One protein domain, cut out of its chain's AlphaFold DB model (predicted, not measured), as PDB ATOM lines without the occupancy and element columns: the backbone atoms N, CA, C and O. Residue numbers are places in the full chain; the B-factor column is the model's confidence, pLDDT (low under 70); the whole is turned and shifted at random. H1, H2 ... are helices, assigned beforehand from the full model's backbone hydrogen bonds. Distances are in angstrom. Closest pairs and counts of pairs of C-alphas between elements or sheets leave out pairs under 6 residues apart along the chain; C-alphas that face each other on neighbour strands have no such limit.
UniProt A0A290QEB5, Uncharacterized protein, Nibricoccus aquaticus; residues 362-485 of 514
ATOM      1  N   ASP A 362     176.756 199.225 219.855       93.88
ATOM      2  CA  ASP A 362     175.773 199.673 220.840       93.88
ATOM      3  C   ASP A 362     174.631 198.654 220.982       93.88
ATOM      4  O   ASP A 362     174.159 198.409 222.090       93.88
ATOM      5  N   ARG A 363     174.234 197.975 219.895       93.81
ATOM      6  CA  ARG A 363     173.263 196.871 219.949       93.81
ATOM      7  C   ARG A 363     173.786 195.680 220.754       93.81
ATOM      8  O   ARG A 363     173.018 195.088 221.506       93.81
ATOM      9  N   LEU A 364     175.064 195.325 220.605       93.75
ATOM     10  CA  LEU A 364     175.688 194.254 221.391       93.75
ATOM     11  C   LEU A 364     175.830 194.630 222.872       93.75
ATOM     12  O   LEU A 364     175.728 193.759 223.730       93.75
ATOM     13  N   LEU A 365     176.040 195.914 223.171       93.81
ATOM     14  CA  LEU A 365     176.157 196.444 224.533       93.81
ATOM     15  C   LEU A 365     174.812 196.866 225.154       93.81
ATOM     16  O   LEU A 365     174.780 197.281 226.314       93.81
ATOM     17  N   ALA A 366     173.704 196.782 224.408       90.31
ATOM     18  CA  ALA A 366     172.372 197.145 224.895       90.31
ATOM     19  C   ALA A 366     171.880 196.190 225.994       90.31
ATOM     20  O   ALA A 366     171.140 196.595 226.893       90.31
ATOM     21  N   THR A 367     172.297 194.924 225.934       87.62
ATOM     22  CA  THR A 367     172.113 193.941 227.003       87.62
ATOM     23  C   THR A 367     173.350 193.894 227.906       87.62
ATOM     24  O   THR A 367     174.437 194.298 227.486       87.62
ATOM     25  N   PRO A 368     173.228 193.414 229.160       89.19
ATOM     26  CA  PRO A 368     174.386 193.237 230.030       89.19
ATOM     27  C   PRO A 368     175.488 192.422 229.323       89.19
ATOM     28  O   PRO A 368     175.188 191.349 228.786       89.19
ATOM     29  N   PRO A 369     176.741 192.915 229.298       89.62
ATOM     30  CA  PRO A 369     177.823 192.295 228.550       89.62
ATOM     31  C   PRO A 369     178.087 190.887 229.079       89.62
ATOM     32  O   PRO A 369     178.419 190.682 230.246       89.62
ATOM     33  N   THR A 370     177.931 189.901 228.201       93.69
ATOM     34  CA  THR A 370     178.295 188.514 228.494       93.69
ATOM     35  C   THR A 370     179.766 188.275 228.139       93.69
ATOM     36  O   THR A 370     180.297 188.973 227.269       93.69
ATOM     37  N   PRO A 371     180.431 187.262 228.729       93.25
ATOM     38  CA  PRO A 371     181.801 186.910 228.360       93.25
ATOM     39  C   PRO A 371     182.004 186.728 226.848       93.25
ATOM     40  O   PRO A 371     182.970 187.236 226.289       93.25
ATOM     41  N   ALA A 372     181.046 186.091 226.167       92.44
ATOM     42  CA  ALA A 372     181.097 185.887 224.720       92.44
ATOM     43  C   ALA A 372     181.053 187.208 223.930       92.44
ATOM     44  O   ALA A 372     181.790 187.359 222.961       92.44
ATOM     45  N   ILE A 373     180.228 188.176 224.348       94.31
ATOM     46  CA  ILE A 373     180.164 189.500 223.706       94.31
ATOM     47  C   ILE A 373     181.486 190.249 223.903       94.31
ATOM     48  O   ILE A 373     182.012 190.821 222.950       94.31
ATOM     49  N   CYS A 374     182.049 190.213 225.114       94.81
ATOM     50  CA  CYS A 374     183.345 190.827 225.397       94.81
ATOM     51  C   CYS A 374     184.470 190.221 224.551       94.81
ATOM     52  O   CYS A 374     185.298 190.972 224.047       94.81
ATOM     53  N   GLU A 375     184.487 188.902 224.350       94.44
ATOM     54  CA  GLU A 375     185.460 188.250 223.467       94.44
ATOM     55  C   GLU A 375     185.312 188.691 222.006       94.44
ATOM     56  O   GLU A 375     186.313 189.046 221.390       94.44
ATOM     57  N   ILE A 376     184.087 188.729 221.461       95.31
ATOM     58  CA  ILE A 376     183.831 189.185 220.079       95.31
ATOM     59  C   ILE A 376     184.332 190.623 219.891       95.31
ATOM     60  O   ILE A 376     185.048 190.924 218.933       95.31
ATOM     61  N   LEU A 377     183.982 191.515 220.822       96.25
ATOM     62  CA  LEU A 377     184.398 192.916 220.775       96.25
ATOM     63  C   LEU A 377     185.913 193.062 220.965       96.25
ATOM     64  O   LEU A 377     186.527 193.886 220.294       96.25
ATOM     65  N   ALA A 378     186.532 192.251 221.826       96.31
ATOM     66  CA  ALA A 378     187.980 192.238 222.001       96.31
ATOM     67  C   ALA A 378     188.703 191.788 220.724       96.31
ATOM     68  O   ALA A 378     189.628 192.472 220.296       96.31
ATOM     69  N   VAL A 379     188.259 190.704 220.073       95.56
ATOM     70  CA  VAL A 379     188.797 190.249 218.776       95.56
ATOM     71  C   VAL A 379     188.715 191.371 217.742       95.56
ATOM     72  O   VAL A 379     189.723 191.711 217.119       95.56
ATOM     73  N   HIS A 380     187.547 192.006 217.623       95.56
ATOM     74  CA  HIS A 380     187.346 193.125 216.708       95.56
ATOM     75  C   HIS A 380     188.298 194.297 217.000       95.56
ATOM     76  O   HIS A 380     188.943 194.805 216.089       95.56
ATOM     77  N   LEU A 381     188.444 194.692 218.267       95.88
ATOM     78  CA  LEU A 381     189.303 195.810 218.686       95.88
ATOM     79  C   LEU A 381     190.805 195.487 218.643       95.88
ATOM     80  O   LEU A 381     191.629 196.402 218.675       95.88
ATOM     81  N   ILE A 382     191.180 194.209 218.565       94.69
ATOM     82  CA  ILE A 382     192.555 193.782 218.280       94.69
ATOM     83  C   ILE A 382     192.852 193.956 216.785       94.69
ATOM     84  O   ILE A 382     193.905 194.484 216.418       94.69
ATOM     85  N   GLN A 383     191.925 193.546 215.919       92.19
ATOM     86  CA  GLN A 383     192.064 193.677 214.465       92.19
ATOM     87  C   GLN A 383     191.967 195.144 214.011       92.19
ATOM     88  O   GLN A 383     192.796 195.605 213.224       92.19
ATOM     89  N   HIS A 384     191.026 195.901 214.581       92.88
ATOM     90  CA  HIS A 384     190.750 197.309 214.287       92.88
ATOM     91  C   HIS A 384     190.805 198.157 215.574       92.88
ATOM     92  O   HIS A 384     189.768 198.435 216.178       92.88
ATOM     93  N   PRO A 385     192.006 198.567 216.025       93.38
ATOM     94  CA  PRO A 385     192.158 199.342 217.252       93.38
ATOM     95  C   PRO A 385     191.449 200.696 217.183       93.38
ATOM     96  O   PRO A 385     191.690 201.493 216.277       93.38
ATOM     97  N   ASP A 386     190.615 200.963 218.183       94.75
ATOM     98  CA  ASP A 386     189.922 202.225 218.398       94.75
ATOM     99  C   ASP A 386     189.722 202.447 219.905       94.75
ATOM    100  O   ASP A 386     188.939 201.762 220.573       94.75
ATOM    101  N   ARG A 387     190.426 203.448 220.444       94.38
ATOM    102  CA  ARG A 387     190.403 203.771 221.877       94.38
ATOM    103  C   ARG A 387     189.026 204.220 222.364       94.38
ATOM    104  O   ARG A 387     188.653 203.902 223.490       94.38
ATOM    105  N   ALA A 388     188.253 204.929 221.540       94.88
ATOM    106  CA  ALA A 388     186.939 205.426 221.940       94.88
ATOM    107  C   ALA A 388     185.926 204.279 222.050       94.88
ATOM    108  O   ALA A 388     185.130 204.223 222.991       94.88
ATOM    109  N   ARG A 389     185.979 203.322 221.117       95.69
ATOM    110  CA  ARG A 389     185.173 202.091 221.187       95.69
ATOM    111  C   ARG A 389     185.574 201.219 222.362       95.69
ATOM    112  O   ARG A 389     184.702 200.766 223.098       95.69
ATOM    113  N   LEU A 390     186.874 201.047 222.589       96.38
ATOM    114  CA  LEU A 390     187.371 200.300 223.739       96.38
ATOM    115  C   LEU A 390     186.870 200.902 225.062       96.38
ATOM    116  O   LEU A 390     186.347 200.175 225.905       96.38
ATOM    117  N   ALA A 391     186.955 202.225 225.223       96.00
ATOM    118  CA  ALA A 391     186.457 202.911 226.412       96.00
ATOM    119  C   ALA A 391     184.951 202.679 226.637       96.00
ATOM    120  O   ALA A 391     184.532 202.466 227.775       96.00
ATOM    121  N   ARG A 392     184.138 202.640 225.569       94.88
ATOM    122  CA  ARG A 392     182.706 202.291 225.660       94.88
ATOM    123  C   ARG A 392     182.481 200.870 226.172       94.88
ATOM    124  O   ARG A 392     181.644 200.673 227.052       94.88
ATOM    125  N   VAL A 393     183.245 199.893 225.678       95.94
ATOM    126  CA  VAL A 393     183.163 198.501 226.156       95.94
ATOM    127  C   VAL A 393     183.522 198.421 227.642       95.94
ATOM    128  O   VAL A 393     182.775 197.838 228.426       95.94
ATOM    129  N   PHE A 394     184.615 199.066 228.058       96.38
ATOM    130  CA  PHE A 394     185.016 199.112 229.468       96.38
ATOM    131  C   PHE A 394     183.987 199.821 230.353       96.38
ATOM    132  O   PHE A 394     183.745 199.377 231.475       96.38
ATOM    133  N   ALA A 395     183.336 200.880 229.865       95.06
ATOM    134  CA  ALA A 395     182.257 201.548 230.589       95.06
ATOM    135  C   ALA A 395     181.044 200.620 230.789       95.06
ATOM    136  O   ALA A 395     180.492 200.555 231.889       95.06
ATOM    137  N   ALA A 396     180.664 199.852 229.761       94.19
ATOM    138  CA  ALA A 396     179.575 198.879 229.852       94.19
ATOM    139  C   ALA A 396     179.888 197.748 230.849       94.19
ATOM    140  O   ALA A 396     179.039 197.409 231.677       94.19
ATOM    141  N   VAL A 397     181.115 197.214 230.820       94.12
ATOM    142  CA  VAL A 397     181.586 196.179 231.759       94.12
ATOM    143  C   VAL A 397     181.730 196.725 233.181       94.12
ATOM    144  O   VAL A 397     181.412 196.036 234.141       94.12
ATOM    145  N   SER A 398     182.143 197.982 233.351       92.75
ATOM    146  CA  SER A 398     182.226 198.606 234.681       92.75
ATOM    147  C   SER A 398     180.843 198.790 235.309       92.75
ATOM    148  O   SER A 398     180.684 198.633 236.516       92.75
ATOM    149  N   LYS A 399     179.828 199.095 234.487       93.38
ATOM    150  CA  LYS A 399     178.431 199.200 234.927       93.38
ATOM    151  C   LYS A 399     177.833 197.835 235.281       93.38
ATOM    152  O   LYS A 399     177.041 197.747 236.213       93.38
ATOM    153  N   ASN A 400     178.203 196.792 234.540       92.12
ATOM    154  CA  ASN A 400     177.730 195.424 234.725       92.12
ATOM    155  C   ASN A 400     178.933 194.462 234.719       92.12
ATOM    156  O   ASN A 400     179.302 193.964 233.650       92.12
ATOM    157  N   PRO A 401     179.561 194.222 235.885       90.25
ATOM    158  CA  PRO A 401     180.762 193.401 235.977       90.25
ATOM    159  C   PRO A 401     180.551 191.970 235.478       90.25
ATOM    160  O   PRO A 401     179.493 191.371 235.681       90.25
ATOM    161  N   LEU A 402     181.593 191.406 234.866       91.75
ATOM    162  CA  LEU A 402     181.601 190.014 234.419       91.75
ATOM    163  C   LEU A 402     181.548 189.042 235.614       91.75
ATOM    164  O   LEU A 402     182.076 189.348 236.687       91.75
ATOM    165  N   PRO A 403     180.942 187.851 235.444       90.75
ATOM    166  CA  PRO A 403     180.873 186.851 236.504       90.75
ATOM    167  C   PRO A 403     182.268 186.323 236.869       90.75
ATOM    168  O   PRO A 403     183.124 186.162 236.003       90.75
ATOM    169  N   ALA A 404     182.484 185.978 238.141       88.31
ATOM    170  CA  ALA A 404     183.718 185.347 238.623       88.31
ATOM    171  C   ALA A 404     183.764 183.844 238.272       88.31
ATOM    172  O   ALA A 404     183.826 182.982 239.145       88.31
ATOM    173  N   THR A 405     183.668 183.537 236.981       90.25
ATOM    174  CA  THR A 405     183.764 182.192 236.400       90.25
ATOM    175  C   THR A 405     184.954 182.121 235.449       90.25
ATOM    176  O   THR A 405     185.476 183.156 235.033       90.25
ATOM    177  N   ASP A 406     185.351 180.918 235.030       87.31
ATOM    178  CA  ASP A 406     186.431 180.730 234.047       87.31
ATOM    179  C   ASP A 406     186.171 181.500 232.741       87.31
ATOM    180  O   ASP A 406     187.077 182.108 232.171       87.31
ATOM    181  N   ALA A 407     184.909 181.554 232.302       88.94
ATOM    182  CA  ALA A 407     184.501 182.342 231.141       88.94
ATOM    183  C   ALA A 407     184.674 183.852 231.379       88.94
ATOM    184  O   ALA A 407     185.148 184.567 230.498       88.94
ATOM    185  N   GLY A 408     184.327 184.349 232.571       91.25
ATOM    186  CA  GLY A 408     184.565 185.746 232.936       91.25
ATOM    187  C   GLY A 408     186.052 186.089 233.035       91.25
ATOM    188  O   GLY A 408     186.454 187.175 232.615       91.25
ATOM    189  N   TYR A 409     186.883 185.153 233.502       91.19
ATOM    190  CA  TYR A 409     188.339 185.294 233.501       91.19
ATOM    191  C   TYR A 409     188.901 185.382 232.073       91.19
ATOM    192  O   TYR A 409     189.609 186.341 231.772       91.19
ATOM    193  N   SER A 410     188.510 184.464 231.174       91.94
ATOM    194  CA  SER A 410     188.870 184.496 229.740       91.94
ATOM    195  C   SER A 410     188.486 185.826 229.082       91.94
ATOM    196  O   SER A 410     189.313 186.483 228.451       91.94
ATOM    197  N   ALA A 411     187.253 186.291 229.294       93.81
ATOM    198  CA  ALA A 411     186.787 187.559 228.739       93.81
ATOM    199  C   ALA A 411     187.538 188.775 229.309       93.81
ATOM    200  O   ALA A 411     187.843 189.716 228.577       93.81
ATOM    201  N   THR A 412     187.891 188.758 230.597       94.19
ATOM    202  CA  THR A 412     188.704 189.826 231.202       94.19
ATOM    203  C   THR A 412     190.127 189.819 230.631       94.19
ATOM    204  O   THR A 412     190.666 190.883 230.325       94.19
ATOM    205  N   MET A 413     190.711 188.636 230.403       93.25
ATOM    206  CA  MET A 413     191.990 188.487 229.698       93.25
ATOM    207  C   MET A 413     191.912 188.995 228.251       93.25
ATOM    208  O   MET A 413     192.821 189.687 227.797       93.25
ATOM    209  N   ALA A 414     190.810 188.745 227.544       95.06
ATOM    210  CA  ALA A 414     190.581 189.281 226.203       95.06
ATOM    211  C   ALA A 414     190.574 190.820 226.190       95.06
ATOM    212  O   ALA A 414     191.217 191.443 225.343       95.06
ATOM    213  N   LEU A 415     189.895 191.444 227.158       95.69
ATOM    214  CA  LEU A 415     189.856 192.903 227.308       95.69
ATOM    215  C   LEU A 415     191.214 193.489 227.714       95.69
ATOM    216  O   LEU A 415     191.579 194.555 227.218       95.69
ATOM    217  N   LEU A 416     191.981 192.793 228.562       94.88
ATOM    218  CA  LEU A 416     193.363 193.155 228.895       94.88
ATOM    219  C   LEU A 416     194.216 193.232 227.623       94.88
ATOM    220  O   LEU A 416     194.891 194.231 227.379       94.88
ATOM    221  N   VAL A 417     194.147 192.195 226.789       94.75
ATOM    222  CA  VAL A 417     194.870 192.135 225.516       94.75
ATOM    223  C   VAL A 417     194.412 193.247 224.569       94.75
ATOM    224  O   VAL A 417     195.254 193.940 223.996       94.75
ATOM    225  N   ALA A 418     193.102 193.464 224.422       95.50
ATOM    226  CA  ALA A 418     192.571 194.529 223.576       95.50
ATOM    227  C   ALA A 418     193.045 195.919 224.040       95.50
ATOM    228  O   ALA A 418     193.439 196.741 223.209       95.50
ATOM    229  N   ALA A 419     193.085 196.173 225.353       95.56
ATOM    230  CA  ALA A 419     193.622 197.411 225.914       95.56
ATOM    231  C   ALA A 419     195.123 197.580 225.649       95.56
ATOM    232  O   ALA A 419     195.563 198.668 225.267       95.56
ATOM    233  N   GLY A 420     195.890 196.493 225.760       93.00
ATOM    234  CA  GLY A 420     197.307 196.467 225.405       93.00
ATOM    235  C   GLY A 420     197.547 196.811 223.935       93.00
ATOM    236  O   GLY A 420     198.351 197.688 223.623       93.00
ATOM    237  N   VAL A 421     196.788 196.194 223.028       92.81
ATOM    238  CA  VAL A 421     196.863 196.451 221.580       92.81
ATOM    239  C   VAL A 421     196.507 197.901 221.225       92.81
ATOM    240  O   VAL A 421     197.134 198.491 220.345       92.81
ATOM    241  N   ASN A 422     195.545 198.497 221.932       93.31
ATOM    242  CA  ASN A 422     195.147 199.900 221.768       93.31
ATOM    243  C   ASN A 422     196.110 200.896 222.445       93.31
ATOM    244  O   ASN A 422     195.932 202.116 222.319       93.31
ATOM    245  N   GLN A 423     197.141 200.395 223.138       91.50
ATOM    246  CA  GLN A 423     198.116 201.177 223.899       91.50
ATOM    247  C   GLN A 423     197.453 202.129 224.911       91.50
ATOM    248  O   GLN A 423     197.913 203.255 225.110       91.50
ATOM    249  N   ASP A 424     196.349 201.699 225.526       93.56
ATOM    250  CA  ASP A 424     195.671 202.454 226.579       93.56
ATOM    251  C   ASP A 424     196.137 201.954 227.949       93.56
ATOM    252  O   ASP A 424     195.662 200.941 228.463       93.56
ATOM    253  N   ALA A 425     197.097 202.666 228.543       91.88
ATOM    254  CA  ALA A 425     197.692 202.274 229.818       91.88
ATOM    255  C   ALA A 425     196.686 202.277 230.985       91.88
ATOM    256  O   ALA A 425     196.832 201.484 231.915       91.88
ATOM    257  N   ALA A 426     195.666 203.143 230.953       94.12
ATOM    258  CA  ALA A 426     194.686 203.243 232.032       94.12
ATOM    259  C   ALA A 426     193.713 202.058 232.001       94.12
ATOM    260  O   ALA A 426     193.476 201.412 233.029       94.12
ATOM    261  N   LEU A 427     193.193 201.728 230.815       94.31
ATOM    262  CA  LEU A 427     192.312 200.571 230.639       94.31
ATOM    263  C   LEU A 427     193.069 199.252 230.806       94.31
ATOM    264  O   LEU A 427     192.539 198.324 231.419       94.31
ATOM    265  N   LEU A 428     194.329 199.185 230.357       93.25
ATOM    266  CA  LEU A 428     195.189 198.021 230.568       93.25
ATOM    267  C   LEU A 428     195.368 197.738 232.063       93.25
ATOM    268  O   LEU A 428     195.131 196.615 232.500       93.25
ATOM    269  N   LYS A 429     195.696 198.763 232.859       92.06
ATOM    270  CA  LYS A 429     195.817 198.631 234.316       92.06
ATOM    271  C   LYS A 429     194.498 198.206 234.969       92.06
ATOM    272  O   LYS A 429     194.483 197.337 235.831       92.06
ATOM    273  N   THR A 430     193.377 198.766 234.518       93.19
ATOM    274  CA  THR A 430     192.042 198.419 235.042       93.19
ATOM    275  C   THR A 430     191.696 196.944 234.800       93.19
ATOM    276  O   THR A 430     191.197 196.252 235.695       93.19
ATOM    277  N   ALA A 431     191.983 196.433 233.600       92.50
ATOM    278  CA  ALA A 431     191.808 195.017 233.291       92.50
ATOM    279  C   ALA A 431     192.793 194.143 234.078       92.50
ATOM    280  O   ALA A 431     192.397 193.104 234.603       92.50
ATOM    281  N   ALA A 432     194.041 194.583 234.233       90.69
ATOM    282  CA  ALA A 432     195.062 193.876 234.997       90.69
ATOM    283  C   ALA A 432     194.676 193.694 236.470       90.69
ATOM    284  O   ALA A 432     194.754 192.583 236.998       90.69
ATOM    285  N   ASP A 433     194.180 194.754 237.108       90.19
ATOM    286  CA  ASP A 433     193.680 194.715 238.483       90.19
ATOM    287  C   ASP A 433     192.501 193.734 238.615       90.19
ATOM    288  O   ASP A 433     192.369 193.023 239.614       90.19
ATOM    289  N   SER A 434     191.647 193.656 237.590       90.00
ATOM    290  CA  SER A 434     190.513 192.726 237.546       90.00
ATOM    291  C   SER A 434     190.974 191.271 237.407       90.00
ATOM    292  O   SER A 434     190.517 190.408 238.158       90.00
ATOM    293  N   VAL A 435     191.941 191.001 236.526       89.44
ATOM    294  CA  VAL A 435     192.586 189.684 236.379       89.44
ATOM    295  C   VAL A 435     193.255 189.265 237.685       89.44
ATOM    296  O   VAL A 435     193.067 188.139 238.137       89.44
ATOM    297  N   GLN A 436     193.987 190.167 238.341       87.88
ATOM    298  CA  GLN A 436     194.670 189.867 239.598       87.88
ATOM    299  C   GLN A 436     193.686 189.526 240.725       87.88
ATOM    300  O   GLN A 436     193.960 188.616 241.512       87.88
ATOM    301  N   LYS A 437     192.539 190.215 240.791       87.00
ATOM    302  CA  LYS A 437     191.457 189.899 241.737       87.00
ATOM    303  C   LYS A 437     190.871 188.512 241.480       87.00
ATOM    304  O   LYS A 437     190.727 187.743 242.426       87.00
ATOM    305  N   LEU A 438     190.592 188.176 240.220       85.25
ATOM    306  CA  LEU A 438     190.057 186.864 239.838       85.25
ATOM    307  C   LEU A 438     191.072 185.728 240.061       85.25
ATOM    308  O   LEU A 438     190.696 184.646 240.497       85.25
ATOM    309  N   ALA A 439     192.363 185.985 239.838       79.31
ATOM    310  CA  ALA A 439     193.449 185.016 240.010       79.31
ATOM    311  C   ALA A 439     193.977 184.901 241.458       79.31
ATOM    312  O   ALA A 439     194.977 184.217 241.701       79.31
ATOM    313  N   GLY A 440     193.379 185.599 242.432       72.69
ATOM    314  CA  GLY A 440     193.806 185.544 243.835       72.69
ATOM    315  C   GLY A 440     195.206 186.121 244.098       72.69
ATOM    316  O   GLY A 440     195.934 185.628 244.960       72.69
ATOM    317  N   GLY A 441     195.621 187.146 243.345       60.69
ATOM    318  CA  GLY A 441     196.831 187.930 243.626       60.69
ATOM    319  C   GLY A 441     198.148 187.410 243.036       60.69
ATOM    320  O   GLY A 441     199.170 188.078 243.183       60.69
ATOM    321  N   ARG A 442     198.165 186.258 242.350       58.16
ATOM    322  CA  ARG A 442     199.399 185.585 241.882       58.16
ATOM    323  C   ARG A 442     199.722 185.778 240.393       58.16
ATOM    324  O   ARG A 442     200.327 184.902 239.780       58.16
ATOM    325  N   PHE A 443     199.383 186.919 239.798       68.31
ATOM    326  CA  PHE A 443     199.657 187.174 238.377       68.31
ATOM    327  C   PHE A 443     201.083 187.721 238.149       68.31
ATOM    328  O   PHE A 443     201.293 188.895 237.853       68.31
ATOM    329  N   ARG A 444     202.098 186.861 238.339       65.06
ATOM    330  CA  ARG A 444     203.534 187.232 238.285       65.06
ATOM    331  C   ARG A 444     204.007 187.725 236.911       65.06
ATOM    332  O   ARG A 444     205.027 188.401 236.830       65.06
ATOM    333  N   THR A 445     203.286 187.392 235.847       76.31
ATOM    334  CA  THR A 445     203.617 187.724 234.453       76.31
ATOM    335  C   THR A 445     203.038 189.054 233.974       76.31
ATOM    336  O   THR A 445     203.301 189.445 232.839       76.31
ATOM    337  N   LEU A 446     202.310 189.793 234.821       81.38
ATOM    338  CA  LEU A 446     201.678 191.053 234.421       81.38
ATOM    339  C   LEU A 446     202.682 192.085 233.898       81.38
ATOM    340  O   LEU A 446     202.479 192.657 232.834       81.38
ATOM    341  N   ALA A 447     203.793 192.269 234.612       82.31
ATOM    342  CA  ALA A 447     204.820 193.237 234.236       82.31
ATOM    343  C   ALA A 447     205.419 192.937 232.851       82.31
ATOM    344  O   ALA A 447     205.740 193.853 232.094       82.31
ATOM    345  N   LEU A 448     205.538 191.653 232.499       85.06
ATOM    346  CA  LEU A 448     206.003 191.213 231.185       85.06
ATOM    347  C   LEU A 448     204.981 191.556 230.092       85.06
ATOM    348  O   LEU A 448     205.369 192.060 229.038       85.06
ATOM    349  N   ILE A 449     203.686 191.359 230.360       86.75
ATOM    350  CA  ILE A 449     202.589 191.701 229.439       86.75
ATOM    351  C   ILE A 449     202.504 193.220 229.226       86.75
ATOM    352  O   ILE A 449     202.459 193.686 228.088       86.75
ATOM    353  N   GLU A 450     202.534 194.003 230.305       86.06
ATOM    354  CA  GLU A 450     202.512 195.469 230.240       86.06
ATOM    355  C   GLU A 450     203.709 196.018 229.464       86.06
ATOM    356  O   GLU A 450     203.552 196.890 228.608       86.06
ATOM    357  N   THR A 451     204.903 195.471 229.723       86.69
ATOM    358  CA  THR A 451     206.122 195.866 229.010       86.69
ATOM    359  C   THR A 451     205.993 195.578 227.521       86.69
ATOM    360  O   THR A 451     206.302 196.451 226.717       86.69
ATOM    361  N   PHE A 452     205.482 194.405 227.135       89.19
ATOM    362  CA  PHE A 452     205.293 194.061 225.726       89.19
ATOM    363  C   PHE A 452     204.367 195.048 225.000       89.19
ATOM    364  O   PHE A 452     204.708 195.512 223.916       89.19
ATOM    365  N   PHE A 453     203.216 195.395 225.582       88.81
ATOM    366  CA  PHE A 453     202.232 196.241 224.900       88.81
ATOM    367  C   PHE A 453     202.569 197.736 224.932       88.81
ATOM    368  O   PHE A 453     202.413 198.422 223.922       88.81
ATOM    369  N   LEU A 454     203.034 198.255 226.072       86.56
ATOM    370  CA  LEU A 454     203.283 199.691 226.245       86.56
ATOM    371  C   LEU A 454     204.692 200.108 225.814       86.56
ATOM    372  O   LEU A 454     204.912 201.268 225.465       86.56
ATOM    373  N   ARG A 455     205.662 199.191 225.882       83.56
ATOM    374  CA  ARG A 455     207.076 199.445 225.572       83.56
ATOM    375  C   ARG A 455     207.691 198.249 224.836       83.56
ATOM    376  O   ARG A 455     208.648 197.658 225.344       83.56
ATOM    377  N   PRO A 456     207.158 197.874 223.657       77.31
ATOM    378  CA  PRO A 456     207.625 196.694 222.948       77.31
ATOM    379  C   PRO A 456     209.131 196.807 222.664       77.31
ATOM    380  O   PRO A 456     209.568 197.813 222.091       77.31
ATOM    381  N   PRO A 457     209.948 195.800 223.027       74.94
ATOM    382  CA  PRO A 457     211.311 195.726 222.520       74.94
ATOM    383  C   PRO A 457     211.297 195.688 220.981       74.94
ATOM    384  O   PRO A 457     210.331 195.232 220.369       74.94
ATOM    385  N   ARG A 458     212.369 196.164 220.330       69.06
ATOM    386  CA  ARG A 458     212.425 196.298 218.855       69.06
ATOM    387  C   ARG A 458     212.104 194.989 218.108       69.06
ATOM    388  O   ARG A 458     211.500 195.035 217.036       69.06
ATOM    389  N   ASP A 459     212.395 193.844 218.725       72.00
ATOM    390  CA  ASP A 459     212.148 192.499 218.189       72.00
ATOM    391  C   ASP A 459     211.105 191.702 218.986       72.00
ATOM    392  O   ASP A 459     211.137 190.472 219.017       72.00
ATOM    393  N   ALA A 460     210.174 192.392 219.651       76.81
ATOM    394  CA  ALA A 460     209.099 191.743 220.389       76.81
ATOM    395  C   ALA A 460     208.259 190.851 219.461       76.81
ATOM    396  O   ALA A 460     207.673 191.321 218.483       76.81
ATOM    397  N   ARG A 461     208.197 189.565 219.804       83.75
ATOM    398  CA  ARG A 461     207.359 188.544 219.174       83.75
ATOM    399  C   ARG A 461     206.211 188.197 220.109       83.75
ATOM    400  O   ARG A 461     206.442 188.018 221.306       83.75
ATOM    401  N   ILE A 462     204.987 188.142 219.588       87.81
ATOM    402  CA  ILE A 462     203.788 187.887 220.401       87.81
ATOM    403  C   ILE A 462     203.857 186.503 221.064       87.81
ATOM    404  O   ILE A 462     203.441 186.331 222.207       87.81
ATOM    405  N   GLU A 463     204.513 185.554 220.402       87.00
ATOM    406  CA  GLU A 463     204.794 184.186 220.838       87.00
ATOM    407  C   GLU A 463     205.544 184.129 222.178       87.00
ATOM    408  O   GLU A 463     205.386 183.175 222.936       87.00
ATOM    409  N   ALA A 464     206.320 185.167 222.517       84.62
ATOM    410  CA  ALA A 464     207.019 185.246 223.797       84.62
ATOM    411  C   ALA A 464     206.067 185.461 224.986       84.62
ATOM    412  O   ALA A 464     206.417 185.128 226.118       84.62
ATOM    413  N   ILE A 465     204.879 186.029 224.742       87.31
ATOM    414  CA  ILE A 465     203.917 186.375 225.793       87.31
ATOM    415  C   ILE A 465     202.611 185.572 225.717       87.31
ATOM    416  O   ILE A 465     201.921 185.474 226.729       87.31
ATOM    417  N   LEU A 466     202.282 184.956 224.572       87.50
ATOM    418  CA  LEU A 466     201.065 184.144 224.387       87.50
ATOM    419  C   LEU A 466     200.861 183.057 225.462       87.50
ATOM    420  O   LEU A 466     199.744 182.951 225.979       87.50
ATOM    421  N   PRO A 467     201.897 182.292 225.868       85.75
ATOM    422  CA  PRO A 467     201.820 181.390 227.017       85.75
ATOM    423  C   PRO A 467     201.302 182.023 228.311       85.75
ATOM    424  O   PRO A 467     200.521 181.418 229.038       85.75
ATOM    425  N   ALA A 468     201.728 183.254 228.596       84.88
ATOM    426  CA  ALA A 468     201.391 183.959 229.827       84.88
ATOM    427  C   ALA A 468     199.982 184.572 229.803       84.88
ATOM    428  O   ALA A 468     199.483 184.977 230.851       84.88
ATOM    429  N   LEU A 469     199.355 184.648 228.625       85.38
ATOM    430  CA  LEU A 469     198.023 185.216 228.434       85.38
ATOM    431  C   LEU A 469     196.890 184.190 228.589       85.38
ATOM    432  O   LEU A 469     195.729 184.561 228.450       85.38
ATOM    433  N   GLN A 470     197.193 182.920 228.878       84.88
ATOM    434  CA  GLN A 470     196.173 181.875 228.967       84.88
ATOM    435  C   GLN A 470     195.263 182.012 230.203       84.88
ATOM    436  O   GLN A 470     195.733 182.402 231.278       84.88
ATOM    437  N   PRO A 471     193.970 181.648 230.082       85.25
ATOM    438  CA  PRO A 471     193.305 181.075 228.909       85.25
ATOM    439  C   PRO A 471     192.819 182.146 227.917       85.25
ATOM    440  O   PRO A 471     192.213 183.138 228.318       85.25
ATOM    441  N   LEU A 472     193.041 181.909 226.620       87.50
ATOM    442  CA  LEU A 472     192.436 182.677 225.524       87.50
ATOM    443  C   LEU A 472     191.670 181.747 224.581       87.50
ATOM    444  O   LEU A 472     192.075 180.604 224.357       87.50
ATOM    445  N   SER A 473     190.604 182.258 223.966       89.56
ATOM    446  CA  SER A 473     189.918 181.556 222.877       89.56
ATOM    447  C   SER A 473     190.821 181.412 221.641       89.56
ATOM    448  O   SER A 473     191.750 182.194 221.422       89.56
ATOM    449  N   ALA A 474     190.542 180.414 220.793       87.50
ATOM    450  CA  ALA A 474     191.282 180.217 219.542       87.50
ATOM    451  C   ALA A 474     191.200 181.451 218.623       87.50
ATOM    452  O   ALA A 474     192.209 181.847 218.050       87.50
ATOM    453  N   GLU A 475     190.035 182.105 218.555       89.00
ATOM    454  CA  GLU A 475     189.817 183.336 217.780       89.00
ATOM    455  C   GLU A 475     190.725 184.485 218.236       89.00
ATOM    456  O   GLU A 475     191.299 185.185 217.403       89.00
ATOM    457  N   LEU A 476     190.905 184.658 219.550       91.75
ATOM    458  CA  LEU A 476     191.812 185.668 220.102       91.75
ATOM    459  C   LEU A 476     193.270 185.355 219.773       91.75
ATOM    460  O   LEU A 476     194.008 186.252 219.367       91.75
ATOM    461  N   ASN A 477     193.676 184.088 219.899       92.38
ATOM    462  CA  ASN A 477     195.018 183.663 219.502       92.38
ATOM    463  C   ASN A 477     195.254 183.918 218.002       92.38
ATOM    464  O   ASN A 477     196.290 184.470 217.640       92.38
ATOM    465  N   TYR A 478     194.283 183.603 217.139       92.12
ATOM    466  CA  TYR A 478     194.358 183.895 215.705       92.12
ATOM    467  C   TYR A 478     194.454 185.394 215.417       92.12
ATOM    468  O   TYR A 478     195.300 185.803 214.626       92.12
ATOM    469  N   ALA A 479     193.636 186.222 216.072       91.62
ATOM    470  CA  ALA A 479     193.655 187.671 215.885       91.62
ATOM    471  C   ALA A 479     194.991 188.295 216.316       91.62
ATOM    472  O   ALA A 479     195.515 189.173 215.629       91.62
ATOM    473  N   LEU A 480     195.566 187.826 217.427       92.25
ATOM    474  CA  LEU A 480     196.869 188.284 217.903       92.25
ATOM    475  C   LEU A 480     198.000 187.874 216.966       92.25
ATOM    476  O   LEU A 480     198.812 188.719 216.589       92.25
ATOM    477  N   LEU A 481     198.042 186.601 216.574       91.69
ATOM    478  CA  LEU A 481     199.051 186.101 215.647       91.69
ATOM    479  C   LEU A 481     198.961 186.831 214.305       91.69
ATOM    480  O   LEU A 481     199.961 187.376 213.859       91.69
ATOM    481  N   ALA A 482     197.767 186.959 213.719       88.38
ATOM    482  CA  ALA A 482     197.575 187.666 212.454       88.38
ATOM    483  C   ALA A 482     198.000 189.144 212.520       88.38
ATOM    484  O   ALA A 482     198.546 189.675 211.556       88.38
ATOM    485  N   ARG A 483     197.776 189.817 213.657       87.88
ATOM    486  CA  ARG A 483     198.165 191.221 213.845       87.88
ATOM    487  C   ARG A 483     199.678 191.411 213.954       87.88
ATOM    488  O   ARG A 483     200.213 192.377 213.417       87.88
ATOM    489  N   TYR A 484     200.334 190.565 214.743       86.38
ATOM    490  CA  TYR A 484     201.753 190.715 215.071       86.38
ATOM    491  C   TYR A 484     202.676 189.951 214.119       86.38
ATOM    492  O   TYR A 484     203.896 190.118 214.196       86.38
ATOM    493  N   ASP A 485     202.120 189.165 213.198       78.88
ATOM    494  CA  ASP A 485     202.897 188.514 212.158       78.88
ATOM    495  C   ASP A 485     203.458 189.541 211.162       78.88
ATOM    496  O   ASP A 485     202.748 190.196 210.392       78.88
TER     497      ASP A 485
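Overview. This is residues 362 to 485 of the 514 residues of an uncharacterized protein of Nibricoccus aquaticus (UniProt A0A290QEB5). A compact cluster of helices is built around H4, which runs through the middle with H2 and H5 side by side with it. H3 runs back beside H2, H8 packs on H2, H6 packs at the last residues of H4, and the short H1 and H7 lie at the rim. The printed part has 124 residues with eight named helices, H1 to H8 in chain order, and no named strand: the class is all helix. The radius of gyration of the C-alphas is 13.3 A, and the spans are 41 by 32 by 26 A.

Arrangement. H1, residues 362 to 365, is close to but not clearly touching H2, residues 371 to 383; their closest C-alphas, of Leu 364 and Ile 373, are 6.9 A apart. H2 and H3, residues 387 to 399, form a helical hairpin: they touch at Leu 381 and Leu 390, whose C-alphas are 7.0 A apart, with residues 389 to 393 of H3 alone. H4, residues 406 to 421, touches H2 at a shallow tilt of 20 degrees, the same way; their closest C-alphas, of Pro 371 and Ala 411, are 5.0 A apart. H2, H3 and H4 are an up and down bundle, each running against the one before it in the chain. H5, residues 425 to 438, forms a hairpin with H4 at a shallow tilt of 19 degrees; the closest C-alphas, of Ala 419 and Leu 428, are 4.9 A apart. H6, residues 446 to 454, touches residues 420 to 421 of H4 alone, with the closest C-alphas, of Gly 420 and Phe 453, 5.0 A apart. H7, residues 466 to 469, is close to but not clearly touching H4, with C-alphas 413 and 469 at 7.0 A. H8, residues 474 to 484, touches H2 at a shallow tilt of 17 degrees, the same way; the closest C-alphas, of Val 379 and Leu 476, are 5.6 A apart. In H2, H3, H4, H5, H6 and H8 every O i to N i+4 pair is within hydrogen-bond range; H1 and H7 are too short for such a pair.

Along the chain. H1 begins at C-alpha 362 (175.773, 199.673, 220.840). H2 is 18.6 A long, H3 18.3 A, H4 22.6 A, H5 19.9 A and H8 15.5 A. H4 begins at C-alpha 406 (186.431, 180.730, 234.047), and H8 ends at C-alpha 484 (201.753, 190.715, 215.071).

Size, cuts and confidence. The C-alphas farthest apart, of Thr 367 and Arg 458, are 41.2 A apart. The printed part has no cut. The link from H6 to H7 is long, with 11 residues. Mean pLDDT of the printed part is 89.1; residues 441 to 444 and 458 are under 70.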